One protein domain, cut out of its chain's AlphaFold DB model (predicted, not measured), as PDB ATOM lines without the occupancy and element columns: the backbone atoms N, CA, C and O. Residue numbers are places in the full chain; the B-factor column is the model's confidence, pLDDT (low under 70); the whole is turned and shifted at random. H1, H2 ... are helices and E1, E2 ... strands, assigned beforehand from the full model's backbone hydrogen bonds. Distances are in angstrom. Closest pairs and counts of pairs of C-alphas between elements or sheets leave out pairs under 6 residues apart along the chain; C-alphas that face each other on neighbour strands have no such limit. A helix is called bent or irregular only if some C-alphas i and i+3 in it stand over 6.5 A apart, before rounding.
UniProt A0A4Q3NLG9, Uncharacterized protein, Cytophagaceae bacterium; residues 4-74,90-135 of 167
ATOM      1  N   SER A   4     146.709 -55.100  91.470       83.75
ATOM      2  CA  SER A   4     146.187 -55.110  90.100       83.75
ATOM      3  C   SER A   4     146.544 -56.410  89.374       83.75
ATOM      4  O   SER A   4     145.675 -57.048  88.789       83.75
ATOM      5  N   ALA A   5     147.793 -56.875  89.495       80.75
ATOM      6  CA  ALA A   5     148.204 -58.137  88.882       80.75
ATOM      7  C   ALA A   5     147.485 -59.356  89.501       80.75
ATOM      8  O   ALA A   5     147.128 -60.295  88.790       80.75
ATOM      9  N   ARG A   6     147.219 -59.318  90.816       85.00
ATOM     10  CA  ARG A   6     146.413 -60.327  91.522       85.00
ATOM     11  C   ARG A   6     144.970 -60.351  91.012       85.00
ATOM     12  O   ARG A   6     144.452 -61.432  90.751       85.00
ATOM     13  N   GLU A   7     144.330 -59.194  90.876       86.75
ATOM     14  CA  GLU A   7     142.959 -59.083  90.362       86.75
ATOM     15  C   GLU A   7     142.853 -59.619  88.933       86.75
ATOM     16  O   GLU A   7     141.986 -60.447  88.656       86.75
ATOM     17  N   THR A   8     143.776 -59.227  88.049       84.31
ATOM     18  CA  THR A   8     143.820 -59.730  86.671       84.31
ATOM     19  C   THR A   8     144.002 -61.244  86.625       84.31
ATOM     20  O   THR A   8     143.299 -61.910  85.867       84.31
ATOM     21  N   PHE A   9     144.900 -61.809  87.441       87.81
ATOM     22  CA  PHE A   9     145.071 -63.261  87.513       87.81
ATOM     23  C   PHE A   9     143.774 -63.950  87.948       87.81
ATOM     24  O   PHE A   9     143.309 -64.866  87.278       87.81
ATOM     25  N   ASN A  10     143.154 -63.470  89.029       90.06
ATOM     26  CA  ASN A  10     141.944 -64.073  89.579       90.06
ATOM     27  C   ASN A  10     140.771 -64.048  88.585       90.06
ATOM     28  O   ASN A  10     140.017 -65.011  88.521       90.06
ATOM     29  N   GLN A  11     140.628 -62.980  87.793       89.38
ATOM     30  CA  GLN A  11     139.583 -62.875  86.763       89.38
ATOM     31  C   GLN A  11     139.771 -63.863  85.604       89.38
ATOM     32  O   GLN A  11     138.808 -64.192  84.919       89.38
ATOM     33  N   ASN A  12     141.006 -64.308  85.364       86.88
ATOM     34  CA  ASN A  12     141.361 -65.163  84.233       86.88
ATOM     35  C   ASN A  12     141.627 -66.620  84.633       86.88
ATOM     36  O   ASN A  12     141.796 -67.461  83.745       86.88
ATOM     37  N   PHE A  13     141.694 -66.908  85.933       91.88
ATOM     38  CA  PHE A  13     141.925 -68.242  86.467       91.88
ATOM     39  C   PHE A  13     140.694 -69.132  86.274       91.88
ATOM     40  O   PHE A  13     139.570 -68.730  86.568       91.88
ATOM     41  N   THR A  14     140.923 -70.365  85.827       95.12
ATOM     42  CA  THR A  14     139.926 -71.440  85.806       95.12
ATOM     43  C   THR A  14     140.593 -72.742  86.244       95.12
ATOM     44  O   THR A  14     141.799 -72.914  86.058       95.12
ATOM     45  N   GLU A  15     139.817 -73.671  86.809       96.12
ATOM     46  CA  GLU A  15     140.327 -75.004  87.171       96.12
ATOM     47  C   GLU A  15     140.865 -75.760  85.948       96.12
ATOM     48  O   GLU A  15     141.888 -76.430  86.045       96.12
ATOM     49  N   GLU A  16     140.228 -75.585  84.787       96.62
ATOM     50  CA  GLU A  16     140.671 -76.140  83.502       96.62
ATOM     51  C   GLU A  16     142.075 -75.642  83.122       96.62
ATOM     52  O   GLU A  16     142.970 -76.450  82.901       96.62
ATOM     53  N   LYS A  17     142.323 -74.324  83.177       93.94
ATOM     54  CA  LYS A  17     143.656 -73.759  82.903       93.94
ATOM     55  C   LYS A  17     144.716 -74.252  83.881       93.94
ATOM     56  O   LYS A  17     145.874 -74.399  83.505       93.94
ATOM     57  N   TYR A  18     144.345 -74.462  85.142       95.88
ATOM     58  CA  TYR A  18     145.266 -75.020  86.126       95.88
ATOM     59  C   TYR A  18     145.581 -76.494  85.847       95.88
ATOM     60  O   TYR A  18     146.738 -76.894  85.953       95.88
ATOM     61  N   ALA A  19     144.590 -77.291  85.443       96.38
ATOM     62  CA  ALA A  19     144.808 -78.672  85.029       96.38
ATOM     63  C   ALA A  19     145.739 -78.753  83.806       96.38
ATOM     64  O   ALA A  19     146.703 -79.518  83.836       96.38
ATOM     65  N   ASP A  20     145.515 -77.910  82.794       95.94
ATOM     66  CA  ASP A  20     146.379 -77.808  81.611       95.94
ATOM     67  C   ASP A  20     147.802 -77.378  81.993       95.94
ATOM     68  O   ASP A  20     148.777 -78.014  81.598       95.94
ATOM     69  N   PHE A  21     147.936 -76.375  82.867       95.25
ATOM     70  CA  PHE A  21     149.225 -75.951  83.416       95.25
ATOM     71  C   PHE A  21     149.988 -77.098  84.095       95.25
ATOM     72  O   PHE A  21     151.202 -77.209  83.927       95.25
ATOM     73  N   LEU A  22     149.314 -77.971  84.851       96.00
ATOM     74  CA  LEU A  22     149.968 -79.131  85.465       96.00
ATOM     75  C   LEU A  22     150.433 -80.152  84.418       96.00
ATOM     76  O   LEU A  22     151.480 -80.775  84.610       96.00
ATOM     77  N   VAL A  23     149.688 -80.329  83.324       96.50
ATOM     78  CA  VAL A  23     150.098 -81.186  82.201       96.50
ATOM     79  C   VAL A  23     151.333 -80.605  81.512       96.50
ATOM     80  O   VAL A  23     152.332 -81.313  81.343       96.50
ATOM     81  N   ASP A  24     151.314 -79.313  81.192       94.94
ATOM     82  CA  ASP A  24     152.431 -78.609  80.556       94.94
ATOM     83  C   ASP A  24     153.690 -78.659  81.428       94.94
ATOM     84  O   ASP A  24     154.772 -79.024  80.963       94.94
ATOM     85  N   LEU A  25     153.544 -78.415  82.733       94.31
ATOM     86  CA  LEU A  25     154.654 -78.433  83.680       94.31
ATOM     87  C   LEU A  25     155.329 -79.814  83.775       94.31
ATOM     88  O   LEU A  25     156.534 -79.889  84.020       94.31
ATOM     89  N   ASN A  26     154.580 -80.900  83.563       96.00
ATOM     90  CA  ASN A  26     155.108 -82.267  83.546       96.00
ATOM     91  C   ASN A  26     155.617 -82.715  82.165       96.00
ATOM     92  O   ASN A  26     156.271 -83.757  82.056       96.00
ATOM     93  N   THR A  27     155.347 -81.949  81.107       94.81
ATOM     94  CA  THR A  27     155.722 -82.318  79.741       94.81
ATOM     95  C   THR A  27     157.242 -82.353  79.585       94.81
ATOM     96  O   THR A  27     157.959 -81.419  79.934       94.81
ATOM     97  N   GLY A  28     157.755 -83.466  79.053       89.81
ATOM     98  CA  GLY A  28     159.191 -83.679  78.845       89.81
ATOM     99  C   GLY A  28     159.963 -84.152  80.083       89.81
ATOM    100  O   GLY A  28     161.145 -84.479  79.964       89.81
ATOM    101  N   LEU A  29     159.322 -84.251  81.252       91.06
ATOM    102  CA  LEU A  29     159.940 -84.851  82.432       91.06
ATOM    103  C   LEU A  29     159.871 -86.381  82.357       91.06
ATOM    104  O   LEU A  29     158.865 -86.961  81.958       91.06
ATOM    105  N   LYS A  30     160.951 -87.054  82.774       93.19
ATOM    106  CA  LYS A  30     160.985 -88.525  82.847       93.19
ATOM    107  C   LYS A  30     160.003 -89.069  83.891       93.19
ATOM    108  O   LYS A  30     159.396 -90.110  83.670       93.19
ATOM    109  N   ASN A  31     159.896 -88.367  85.016       93.44
ATOM    110  CA  ASN A  31     158.985 -88.672  86.109       93.44
ATOM    111  C   ASN A  31     158.127 -87.433  86.381       93.44
ATOM    112  O   ASN A  31     158.649 -86.319  86.260       93.44
ATOM    113  N   PRO A  32     156.856 -87.611  86.769       93.69
ATOM    114  CA  PRO A  32     156.016 -86.491  87.144       93.69
ATOM    115  C   PRO A  32     156.523 -85.819  88.425       93.69
ATOM    116  O   PRO A  32     157.207 -86.427  89.250       93.69
ATOM    117  N   ILE A  33     156.156 -84.556  88.600       92.69
ATOM    118  CA  ILE A  33     156.402 -83.801  89.823       92.69
ATOM    119  C   ILE A  33     155.530 -84.379  90.942       92.69
ATOM    120  O   ILE A  33     154.306 -84.395  90.850       92.69
ATOM    121  N   GLU A  34     156.170 -84.850  92.011       92.50
ATOM    122  CA  GLU A  34     155.501 -85.588  93.094       92.50
ATOM    123  C   GLU A  34     154.956 -84.688  94.216       92.50
ATOM    124  O   GLU A  34     154.303 -85.162  95.145       92.50
ATOM    125  N   PHE A  35     155.219 -83.382  94.153       91.00
ATOM    126  CA  PHE A  35     154.757 -82.408  95.139       91.00
ATOM    127  C   PHE A  35     153.701 -81.468  94.560       91.00
ATOM    128  O   PHE A  35     153.579 -81.281  93.351       91.00
ATOM    129  N   ARG A  36     152.919 -80.856  95.453       90.25
ATOM    130  CA  ARG A  36     151.851 -79.935  95.062       90.25
ATOM    131  C   ARG A  36     152.427 -78.630  94.536       90.25
ATOM    132  O   ARG A  36     153.308 -78.038  95.159       90.25
ATOM    133  N   ILE A  37     151.865 -78.169  93.429       91.81
ATOM    134  CA  ILE A  37     152.122 -76.845  92.875       91.81
ATOM    135  C   ILE A  37     151.012 -75.915  93.349       91.81
ATOM    136  O   ILE A  37     149.880 -76.350  93.533       91.81
ATOM    137  N   ALA A  38     151.348 -74.657  93.614       88.81
ATOM    138  CA  ALA A  38     150.330 -73.666  93.925       88.81
ATOM    139  C   ALA A  38     149.479 -73.380  92.678       88.81
ATOM    140  O   ALA A  38     149.965 -73.395  91.554       88.81
ATOM    141  N   GLU A  39     148.210 -73.060  92.871       89.62
ATOM    142  CA  GLU A  39     147.305 -72.669  91.790       89.62
ATOM    143  C   GLU A  39     147.639 -71.274  91.253       89.62
ATOM    144  O   GLU A  39     147.234 -70.889  90.158       89.62
ATOM    145  N   THR A  40     148.365 -70.483  92.041       86.19
ATOM    146  CA  THR A  40     148.689 -69.104  91.723       86.19
ATOM    147  C   THR A  40     150.095 -68.749  92.171       86.19
ATOM    148  O   THR A  40     150.532 -69.173  93.248       86.19
ATOM    149  N   PRO A  41     150.806 -67.912  91.407       86.06
ATOM    150  CA  PRO A  41     152.108 -67.475  91.840       86.06
ATOM    151  C   PRO A  41     152.012 -66.249  92.775       86.06
ATOM    152  O   PRO A  41     150.939 -65.702  93.071       86.06
ATOM    153  N   VAL A  42     153.167 -65.809  93.281       82.25
ATOM    154  CA  VAL A  42     153.276 -64.675  94.212       82.25
ATOM    155  C   VAL A  42     153.593 -63.386  93.451       82.25
ATOM    156  O   VAL A  42     154.619 -63.278  92.791       82.25
ATOM    157  N   PHE A  43     152.744 -62.366  93.591       81.69
ATOM    158  CA  PHE A  43     152.872 -61.094  92.869       81.69
ATOM    159  C   PHE A  43     153.597 -60.034  93.701       81.69
ATOM    160  O   PHE A  43     152.994 -59.348  94.538       81.69
ATOM    161  N   LEU A  44     154.894 -59.867  93.454       81.19
ATOM    162  CA  LEU A  44     155.717 -58.877  94.147       81.19
ATOM    163  C   LEU A  44     155.604 -57.491  93.497       81.19
ATOM    164  O   LEU A  44     155.385 -57.356  92.296       81.19
ATOM    165  N   THR A  45     155.742 -56.443  94.310       84.38
ATOM    166  CA  THR A  45     155.971 -55.081  93.806       84.38
ATOM    167  C   THR A  45     157.451 -54.904  93.483       84.38
ATOM    168  O   THR A  45     158.290 -55.572  94.088       84.38
ATOM    169  N   ASN A  46     157.782 -53.972  92.583       84.88
ATOM    170  CA  ASN A  46     159.181 -53.630  92.298       84.88
ATOM    171  C   ASN A  46     159.925 -53.208  93.573       84.88
ATOM    172  O   ASN A  46     160.993 -53.732  93.843       84.88
ATOM    173  N   ASP A  47     159.302 -52.377  94.415       88.69
ATOM    174  CA  ASP A  47     159.861 -51.973  95.713       88.69
ATOM    175  C   ASP A  47     160.249 -53.170  96.602       88.69
ATOM    176  O   ASP A  47     161.351 -53.224  97.141       88.69
ATOM    177  N   PHE A  48     159.373 -54.172  96.733       86.56
ATOM    178  CA  PHE A  48     159.669 -55.325  97.585       86.56
ATOM    179  C   PHE A  48     160.730 -56.245  96.974       86.56
ATOM    180  O   PHE A  48     161.572 -56.781  97.691       86.56
ATOM    181  N   ARG A  49     160.710 -56.407  95.647       85.56
ATOM    182  CA  ARG A  49     161.765 -57.102  94.903       85.56
ATOM    183  C   ARG A  49     163.123 -56.448  95.155       85.56
ATOM    184  O   ARG A  49     164.075 -57.147  95.472       85.56
ATOM    185  N   ASP A  50     163.203 -55.126  95.052       87.50
ATOM    186  CA  ASP A  50     164.462 -54.395  95.201       87.50
ATOM    187  C   ASP A  50     164.997 -54.495  96.638       87.50
ATOM    188  O   ASP A  50     166.194 -54.690  96.835       87.50
ATOM    189  N   LYS A  51     164.112 -54.503  97.645       88.44
ATOM    190  CA  LYS A  51     164.477 -54.801  99.042       88.44
ATOM    191  C   LYS A  51     165.053 -56.210  99.228       88.44
ATOM    192  O   LYS A  51     165.989 -56.374 100.003       88.44
ATOM    193  N   LEU A  52     164.511 -57.223  98.545       87.38
ATOM    194  CA  LEU A  52     165.044 -58.594  98.595       87.38
ATOM    195  C   LEU A  52     166.436 -58.689  97.969       87.38
ATOM    196  O   LEU A  52     167.313 -59.329  98.543       87.38
ATOM    197  N   ILE A  53     166.633 -58.045  96.813       86.00
ATOM    198  CA  ILE A  53     167.932 -57.988  96.130       86.00
ATOM    199  C   ILE A  53     168.959 -57.335  97.048       86.00
ATOM    200  O   ILE A  53     169.987 -57.940  97.329       86.00
ATOM    201  N   MET A  54     168.640 -56.148  97.567       89.50
ATOM    202  CA  MET A  54     169.521 -55.385  98.448       89.50
ATOM    203  C   MET A  54     169.899 -56.179  99.701       89.50
ATOM    204  O   MET A  54     171.078 -56.293 100.019       89.50
ATOM    205  N   ALA A  55     168.925 -56.806 100.370       88.38
ATOM    206  CA  ALA A  55     169.197 -57.649 101.534       88.38
ATOM    207  C   ALA A  55     170.121 -58.832 101.188       88.38
ATOM    208  O   ALA A  55     171.030 -59.152 101.952       88.38
ATOM    209  N   GLY A  56     169.919 -59.470 100.030       87.88
ATOM    210  CA  GLY A  56     170.800 -60.529  99.539       87.88
ATOM    211  C   GLY A  56     172.222 -60.034  99.261       87.88
ATOM    212  O   GLY A  56     173.183 -60.670  99.688       87.88
ATOM    213  N   GLU A  57     172.370 -58.886  98.598       88.06
ATOM    214  CA  GLU A  57     173.673 -58.275  98.300       88.06
ATOM    215  C   GLU A  57     174.436 -57.900  99.573       88.06
ATOM    216  O   GLU A  57     175.632 -58.166  99.663       88.06
ATOM    217  N   GLU A  58     173.758 -57.353 100.582       91.50
ATOM    218  CA  GLU A  58     174.363 -57.015 101.875       91.50
ATOM    219  C   GLU A  58     174.873 -58.255 102.627       91.50
ATOM    220  O   GLU A  58     175.972 -58.240 103.201       91.50
ATOM    221  N   ILE A  59     174.110 -59.355 102.597       89.88
ATOM    222  CA  ILE A  59     174.523 -60.634 103.194       89.88
ATOM    223  C   ILE A  59     175.736 -61.194 102.446       89.88
ATOM    224  O   ILE A  59     176.738 -61.535 103.074       89.88
ATOM    225  N   VAL A  60     175.685 -61.241 101.112       89.25
ATOM    226  CA  VAL A  60     176.799 -61.721 100.280       89.25
ATOM    227  C   VAL A  60     178.051 -60.877 100.511       89.25
ATOM    228  O   VAL A  60     179.124 -61.429 100.742       89.25
ATOM    229  N   ALA A  61     177.926 -59.551 100.531       90.19
ATOM    230  CA  ALA A  61     179.039 -58.647 100.803       90.19
ATOM    231  C   ALA A  61     179.656 -58.883 102.189       90.19
ATOM    232  O   ALA A  61     180.859 -58.708 102.353       90.19
ATOM    233  N   THR A  62     178.856 -59.295 103.178       91.00
ATOM    234  CA  THR A  62     179.346 -59.651 104.515       91.00
ATOM    235  C   THR A  62     180.094 -60.982 104.519       91.00
ATOM    236  O   THR A  62     181.177 -61.049 105.093       91.00
ATOM    237  N   ILE A  63     179.556 -62.011 103.859       88.25
ATOM    238  CA  ILE A  63     180.169 -63.351 103.770       88.25
ATOM    239  C   ILE A  63     181.499 -63.312 103.010       88.25
ATOM    240  O   ILE A  63     182.424 -64.044 103.341       88.25
ATOM    241  N   LEU A  64     181.609 -62.452 101.995       86.94
ATOM    242  CA  LEU A  64     182.809 -62.329 101.164       86.94
ATOM    243  C   LEU A  64     183.908 -61.448 101.780       86.94
ATOM    244  O   LEU A  64     184.920 -61.196 101.122       86.94
ATOM    245  N   LYS A  65     183.734 -60.948 103.012       90.50
ATOM    246  CA  LYS A  65     184.801 -60.203 103.689       90.50
ATOM    247  C   LYS A  65     185.989 -61.128 103.993       90.50
ATOM    248  O   LYS A  65     185.762 -62.264 104.407       90.50
ATOM    249  N   PRO A  66     187.240 -60.654 103.853       90.06
ATOM    250  CA  PRO A  66     188.423 -61.485 104.093       90.06
ATOM    251  C   PRO A  66     188.490 -62.094 105.501       90.06
ATOM    252  O   PRO A  66     188.956 -63.215 105.655       90.06
ATOM    253  N   ASP A  67     187.995 -61.372 106.508       92.75
ATOM    254  CA  ASP A  67     187.994 -61.765 107.921       92.75
ATOM    255  C   ASP A  67     186.759 -62.590 108.325       92.75
ATOM    256  O   ASP A  67     186.615 -62.981 109.484       92.75
ATOM    257  N   PHE A  68     185.844 -62.886 107.393       90.69
ATOM    258  CA  PHE A  68     184.587 -63.561 107.717       90.69
ATOM    259  C   PHE A  68     184.813 -64.928 108.373       90.69
ATOM    260  O   PHE A  68     184.199 -65.219 109.399       90.69
ATOM    261  N   LYS A  69     185.742 -65.734 107.837       88.88
ATOM    262  CA  LYS A  69     186.075 -67.055 108.395       88.88
ATOM    263  C   LYS A  69     186.544 -66.957 109.845       88.88
ATOM    264  O   LYS A  69     186.071 -67.709 110.688       88.88
ATOM    265  N   GLU A  70     187.406 -65.992 110.145       91.31
ATOM    266  CA  GLU A  70     187.948 -65.760 111.488       91.31
ATOM    267  C   GLU A  70     186.843 -65.337 112.467       91.31
ATOM    268  O   GLU A  70     186.802 -65.800 113.608       91.31
ATOM    269  N   LEU A  71     185.894 -64.510 112.011       92.12
ATOM    270  CA  LEU A  71     184.727 -64.106 112.800       92.12
ATOM    271  C   LEU A  71     183.786 -65.282 113.104       92.12
ATOM    272  O   LEU A  71     183.136 -65.296 114.156       92.12
ATOM    273  N   THR A  72     183.695 -66.257 112.194       90.88
ATOM    274  CA  THR A  72     182.768 -67.392 112.301       90.88
ATOM    275  C   THR A  72     183.389 -68.686 112.813       90.88
ATOM    276  O   THR A  72     182.633 -69.584 113.163       90.88
ATOM    277  N   ASP A  73     184.716 -68.790 112.910       89.94
ATOM    278  CA  ASP A  73     185.448 -70.024 113.249       89.94
ATOM    279  C   ASP A  73     184.891 -70.708 114.508       89.94
ATOM    280  O   ASP A  73     184.537 -71.886 114.509       89.94
ATOM    281  N   ARG A  74     184.638 -69.917 115.557       93.38
ATOM    282  CA  ARG A  74     184.074 -70.402 116.828       93.38
ATOM    283  C   ARG A  74     182.664 -71.004 116.731       93.38
ATOM    284  O   ARG A  74     182.193 -71.581 117.708       93.38
ATOM    285  N   HIS A  90     180.130 -72.014  97.030       81.50
ATOM    286  CA  HIS A  90     179.761 -72.316  95.637       81.50
ATOM    287  C   HIS A  90     178.327 -71.880  95.329       81.50
ATOM    288  O   HIS A  90     178.030 -71.444  94.221       81.50
ATOM    289  N   PHE A  91     177.448 -71.982  96.326       81.75
ATOM    290  CA  PHE A  91     176.036 -71.639  96.240       81.75
ATOM    291  C   PHE A  91     175.593 -71.000  97.550       81.75
ATOM    292  O   PHE A  91     176.056 -71.398  98.620       81.75
ATOM    293  N   LEU A  92     174.693 -70.028  97.445       85.12
ATOM    294  CA  LEU A  92     174.024 -69.401  98.575       85.12
ATOM    295  C   LEU A  92     172.549 -69.233  98.219       85.12
ATOM    296  O   LEU A  92     172.211 -68.604  97.219       85.12
ATOM    297  N   THR A  93     171.685 -69.784  99.056       84.75
ATOM    298  CA  THR A  93     170.236 -69.613  98.987       84.75
ATOM    299  C   THR A  93     169.795 -68.866 100.238       84.75
ATOM    300  O   THR A  93     170.240 -69.194 101.341       84.75
ATOM    301  N   PHE A  94     168.926 -67.871 100.070       87.06
ATOM    302  CA  PHE A  94     168.389 -67.082 101.175       87.06
ATOM    303  C   PHE A  94     166.871 -67.180 101.194       87.06
ATOM    304  O   PHE A  94     166.198 -66.757 100.248       87.06
ATOM    305  N   ASP A  95     166.340 -67.671 102.306       86.00
ATOM    306  CA  ASP A  95     164.907 -67.747 102.526       86.00
ATOM    307  C   ASP A  95     164.456 -66.516 103.305       86.00
ATOM    308  O   ASP A  95     164.879 -66.280 104.439       86.00
ATOM    309  N   PHE A  96     163.573 -65.725 102.696       87.00
ATOM    310  CA  PHE A  96     163.021 -64.520 103.305       87.00
ATOM    311  C   PHE A  96     161.538 -64.686 103.632       87.00
ATOM    312  O   PHE A  96     160.716 -65.031 102.783       87.00
ATOM    313  N   GLY A  97     161.180 -64.342 104.864       86.25
ATOM    314  CA  GLY A  97     159.809 -64.106 105.276       86.25
ATOM    315  C   GLY A  97     159.322 -62.741 104.790       86.25
ATOM    316  O   GLY A  97     160.071 -61.764 104.777       86.25
ATOM    317  N   VAL A  98     158.044 -62.669 104.415       85.88
ATOM    318  CA  VAL A  98     157.351 -61.410 104.114       85.88
ATOM    319  C   VAL A  98     156.703 -60.909 105.404       85.88
ATOM    320  O   VAL A  98     155.705 -61.470 105.855       85.88
ATOM    321  N   CYS A  99     157.266 -59.867 106.009       87.44
ATOM    322  CA  CYS A  99     156.836 -59.351 107.309       87.44
ATOM    323  C   CYS A  99     156.328 -57.910 107.208       87.44
ATOM    324  O   CYS A  99     156.493 -57.250 106.183       87.44
ATOM    325  N   LYS A 100     155.716 -57.421 108.292       87.81
ATOM    326  CA  LYS A 100     155.421 -55.999 108.493       87.81
ATOM    327  C   LYS A 100     156.370 -55.426 109.540       87.81
ATOM    328  O   LYS A 100     156.640 -56.103 110.530       87.81
ATOM    329  N   ASP A 101     156.881 -54.224 109.305       88.94
ATOM    330  CA  ASP A 101     157.570 -53.443 110.336       88.94
ATOM    331  C   ASP A 101     156.565 -52.714 111.253       88.94
ATOM    332  O   ASP A 101     155.349 -52.810 111.061       88.94
ATOM    333  N   ASP A 102     157.071 -51.972 112.242       91.56
ATOM    334  CA  ASP A 102     156.250 -51.220 113.205       91.56
ATOM    335  C   ASP A 102     155.388 -50.131 112.543       91.56
ATOM    336  O   ASP A 102     154.344 -49.749 113.067       91.56
ATOM    337  N   ALA A 103     155.802 -49.647 111.369       92.50
ATOM    338  CA  ALA A 103     155.056 -48.682 110.567       92.50
ATOM    339  C   ALA A 103     154.063 -49.358 109.598       92.50
ATOM    340  O   ALA A 103     153.336 -48.676 108.876       92.50
ATOM    341  N   GLY A 104     154.001 -50.693 109.582       86.62
ATOM    342  CA  GLY A 104     153.122 -51.486 108.727       86.62
ATOM    343  C   GLY A 104     153.642 -51.717 107.304       86.62
ATOM    344  O   GLY A 104     152.920 -52.309 106.495       86.62
ATOM    345  N   ASN A 105     154.870 -51.299 106.983       87.69
ATOM    346  CA  ASN A 105     155.469 -51.520 105.670       87.69
ATOM    347  C   ASN A 105     155.852 -52.985 105.488       87.69
ATOM    348  O   ASN A 105     156.334 -53.640 106.410       87.69
ATOM    349  N   ILE A 106     155.705 -53.486 104.261       83.81
ATOM    350  CA  ILE A 106     156.125 -54.843 103.916       83.81
ATOM    351  C   ILE A 106     157.651 -54.886 103.750       83.81
ATOM    352  O   ILE A 106     158.210 -54.168 102.914       83.81
ATOM    353  N   VAL A 107     158.309 -55.744 104.532       87.62
ATOM    354  CA  VAL A 107     159.773 -55.878 104.599       87.62
ATOM    355  C   VAL A 107     160.207 -57.350 104.583       87.62
ATOM    356  O   VAL A 107     159.514 -58.193 105.160       87.62
ATOM    357  N   PRO A 108     161.327 -57.688 103.916       87.44
ATOM    358  CA  PRO A 108     161.878 -59.034 103.968       87.44
ATOM    359  C   PRO A 108     162.604 -59.264 105.300       87.44
ATOM    360  O   PRO A 108     163.280 -58.372 105.817       87.44
ATOM    361  N   LYS A 109     162.480 -60.467 105.865       87.31
ATOM    362  CA  LYS A 109     163.235 -60.904 107.050       87.31
ATOM    363  C   LYS A 109     163.890 -62.246 106.767       87.31
ATOM    364  O   LYS A 109     163.196 -63.174 106.368       87.31
ATOM    365  N   LEU A 110     165.207 -62.337 106.944       88.62
ATOM    366  CA  LEU A 110     165.944 -63.582 106.728       88.62
ATOM    367  C   LEU A 110     165.443 -64.647 107.712       88.62
ATOM    368  O   LEU A 110     165.401 -64.403 108.917       88.62
ATOM    369  N   ILE A 111     165.045 -65.800 107.182       86.75
ATOM    370  CA  ILE A 111     164.630 -66.982 107.942       86.75
ATOM    371  C   ILE A 111     165.782 -67.975 107.996       86.75
ATOM    372  O   ILE A 111     166.121 -68.467 109.069       86.75
ATOM    373  N   GLU A 112     166.383 -68.251 106.839       88.81
ATOM    374  CA  GLU A 112     167.413 -69.271 106.696       88.81
ATOM    375  C   GLU A 112     168.402 -68.912 105.583       88.81
ATOM    376  O   GLU A 112     168.062 -68.242 104.606       88.81
ATOM    377  N   MET A 113     169.637 -69.381 105.748       88.25
ATOM    378  CA  MET A 113     170.682 -69.358 104.733       88.25
ATOM    379  C   MET A 113     171.147 -70.791 104.480       88.25
ATOM    380  O   MET A 113     171.506 -71.499 105.420       88.25
ATOM    381  N   GLN A 114     171.164 -71.206 103.215       85.38
ATOM    382  CA  GLN A 114     171.494 -72.574 102.814       85.38
ATOM    383  C   GLN A 114     172.582 -72.592 101.738       85.38
ATOM    384  O   GLN A 114     172.640 -71.716 100.877       85.38
ATOM    385  N   GLY A 115     173.432 -73.622 101.765       82.56
ATOM    386  CA  GLY A 115     174.521 -73.826 100.798       82.56
ATOM    387  C   GLY A 115     174.238 -74.883  99.724       82.56
ATOM    388  O   GLY A 115     175.155 -75.280  99.007       82.56
ATOM    389  N   PHE A 116     173.003 -75.389  99.628       81.38
ATOM    390  CA  PHE A 116     172.655 -76.497  98.733       81.38
ATOM    391  C   PHE A 116     172.003 -76.011  97.426       81.38
ATOM    392  O   PHE A 116     171.040 -75.239  97.469       81.38
ATOM    393  N   PRO A 117     172.464 -76.490  96.254       79.19
ATOM    394  CA  PRO A 117     171.902 -76.122  94.959       79.19
ATOM    395  C   PRO A 117     170.650 -76.950  94.632       79.19
ATOM    396  O   PRO A 117     170.660 -77.800  93.742       79.19
ATOM    397  N   SER A 118     169.555 -76.730  95.356       80.19
ATOM    398  CA  SER A 118     168.281 -77.427  95.125       80.19
ATOM    399  C   SER A 118     167.252 -76.525  94.437       80.19
ATOM    400  O   SER A 118     167.227 -75.321  94.648       80.19
ATOM    401  N   LEU A 119     166.388 -77.116  93.603       82.44
ATOM    402  CA  LEU A 119     165.228 -76.482  92.946       82.44
ATOM    403  C   LEU A 119     165.493 -75.370  91.912       82.44
ATOM    404  O   LEU A 119     164.553 -75.011  91.213       82.44
ATOM    405  N   TYR A 120     166.720 -74.881  91.721       81.50
ATOM    406  CA  TYR A 120     167.019 -73.781  90.784       81.50
ATOM    407  C   TYR A 120     166.461 -73.981  89.363       81.50
ATOM    408  O   TYR A 120     165.777 -73.108  88.830       81.50
ATOM    409  N   GLY A 121     166.696 -75.151  88.754       83.81
ATOM    410  CA  GLY A 121     166.154 -75.464  87.425       83.81
ATOM    411  C   GLY A 121     164.628 -75.586  87.424       83.81
ATOM    412  O   GLY A 121     163.960 -75.087  86.520       83.81
ATOM    413  N   PHE A 122     164.068 -76.185  88.478       86.25
ATOM    414  CA  PHE A 122     162.624 -76.327  88.643       86.25
ATOM    415  C   PHE A 122     161.923 -74.971  88.807       86.25
ATOM    416  O   PHE A 122     160.867 -74.760  88.226       86.25
ATOM    417  N   GLN A 123     162.512 -74.026  89.545       84.88
ATOM    418  CA  GLN A 123     161.947 -72.691  89.755       84.88
ATOM    419  C   GLN A 123     161.843 -71.893  88.452       84.88
ATOM    420  O   GLN A 123     160.832 -71.226  88.233       84.88
ATOM    421  N   VAL A 124     162.853 -71.980  87.580       84.94
ATOM    422  CA  VAL A 124     162.811 -71.354  86.248       84.94
ATOM    423  C   VAL A 124     161.743 -72.021  85.382       84.94
ATOM    424  O   VAL A 124     160.895 -71.327  84.827       84.94
ATOM    425  N   HIS A 125     161.726 -73.357  85.332       88.56
ATOM    426  CA  HIS A 125     160.716 -74.125  84.592       88.56
ATOM    427  C   HIS A 125     159.288 -73.779  85.035       88.56
ATOM    428  O   HIS A 125     158.416 -73.515  84.211       88.56
ATOM    429  N   LEU A 126     159.063 -73.697  86.348       89.06
ATOM    430  CA  LEU A 126     157.789 -73.312  86.943       89.06
ATOM    431  C   LEU A 126     157.382 -71.881  86.560       89.06
ATOM    432  O   LEU A 126     156.227 -71.641  86.213       89.06
ATOM    433  N   ALA A 127     158.322 -70.933  86.609       85.38
ATOM    434  CA  ALA A 127     158.073 -69.536  86.267       85.38
ATOM    435  C   ALA A 127     157.618 -69.366  84.811       85.38
ATOM    436  O   ALA A 127     156.655 -68.645  84.550       85.38
ATOM    437  N   GLU A 128     158.285 -70.044  83.875       86.50
ATOM    438  CA  GLU A 128     157.928 -69.988  82.455       86.50
ATOM    439  C   GLU A 128     156.542 -70.582  82.191       86.50
ATOM    440  O   GLU A 128     155.738 -69.967  81.488       86.50
ATOM    441  N   ASN A 129     156.209 -71.711  82.824       89.62
ATOM    442  CA  ASN A 129     154.883 -72.318  82.683       89.62
ATOM    443  C   ASN A 129     153.773 -71.415  83.246       89.62
ATOM    444  O   ASN A 129     152.739 -71.252  82.606       89.62
ATOM    445  N   TYR A 130     153.989 -70.727  84.375       87.88
ATOM    446  CA  TYR A 130     153.007 -69.747  84.864       87.88
ATOM    447  C   TYR A 130     152.774 -68.600  83.875       87.88
ATOM    448  O   TYR A 130     151.632 -68.168  83.693       87.88
ATOM    449  N   ARG A 131     153.841 -68.082  83.252       84.62
ATOM    450  CA  ARG A 131     153.722 -67.012  82.247       84.62
ATOM    451  C   ARG A 131     152.956 -67.493  81.024       84.62
ATOM    452  O   ARG A 131     152.089 -66.765  80.546       84.62
ATOM    453  N   HIS A 132     153.257 -68.705  80.563       86.44
ATOM    454  CA  HIS A 132     152.609 -69.319  79.415       86.44
ATOM    455  C   HIS A 132     151.111 -69.551  79.656       86.44
ATOM    456  O   HIS A 132     150.285 -68.996  78.934       86.44
ATOM    457  N   SER A 133     150.747 -70.299  80.702       88.62
ATOM    458  CA  SER A 133     149.367 -70.765  80.901       88.62
ATOM    459  C   SER A 133     148.404 -69.662  81.361       88.62
ATOM    460  O   SER A 133     147.208 -69.718  81.073       88.62
ATOM    461  N   PHE A 134     148.897 -68.631  82.060       85.75
ATOM    462  CA  PHE A 134     148.047 -67.585  82.648       85.75
ATOM    463  C   PHE A 134     148.252 -66.189  82.046       85.75
ATOM    464  O   PHE A 134     147.665 -65.225  82.541       85.75
ATOM    465  N   ASN A 135     149.052 -66.073  80.979       79.75
ATOM    466  CA  ASN A 135     149.327 -64.827  80.255       79.75
ATOM    467  C   ASN A 135     149.711 -63.660  81.184       79.75
ATOM    468  O   ASN A 135     149.210 -62.539  81.063       79.75
TER     469      ASN A 135
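What this domain is: This is residues 4 to 74 and 90 to 135 of the 167 residues of an uncharacterized protein of Cytophagaceae bacterium (UniProt A0A4Q3NLG9). This is a flat, loosely joined model of two lobes: in one, H2 and H5 pack side by side with H1 near the end of H5; in the other, H3 packs on a long two-stranded hairpin, E1 and E2. Residues 64 to 71 stick out beyond H3, and the long unnamed stretch 27 to 45 runs between the lobes. The printed part has 117 residues, with elements in the order H1 H2 H3 H4 E1 E2 H5; the sheet is antiparallel, and the class is mixed, helices and strands. The whole is loose, with a radius of gyration of the C-alphas of 18.3 A and spans of 55 by 43 by 18 A.

Where its parts are: Find C-alpha 4 at (146.187, -55.110, 90.100), where H1, residues 4 to 12, begins. Next come H2, residues 15 to 26, and H3, residues 46 to 63, 25.8 A long. H4, residues 68 to 74, is irregular: C-alphas 71 and 74 are 7.5 A apart. E1, residues 93 to 100, measures 22.3 A, and E2, residues 106 to 114, 23.5 A. H5, residues 120 to 134, runs 21.6 A to C-alpha 134 at (148.047, -67.585, 82.648).

How they stand to each other: H1 is close to H5 but not clearly touching; their closest C-alphas, Phe 9 and Phe 134, are 7.2 A apart. H2 and H5 touch, opposite ways at a tilt of 35.0 degrees, only just steep; their closest C-alphas, Phe 21 and Ser 133, are 5.8 A apart. The closest C-alphas of H3 and E2 are Leu 52 and Pro 108, 6.3 A. In the hairpin, look at N 95 and O 112, 2.9 A, within hydrogen-bond range. Every O i to N i+4 pair is within range in H1, H2, H3 and H5; in H4, 2 of 3 are. H3 and H5 are apart.

The domain as a whole: The farthest C-alphas, Glu 16 and Glu 70, are 55.9 A apart. Residues 75 to 89 are cut out, leaving 21.7 A between C-alphas 74 and 90. The link from H2 to H3 is long. No printed residue is under pLDDT 70.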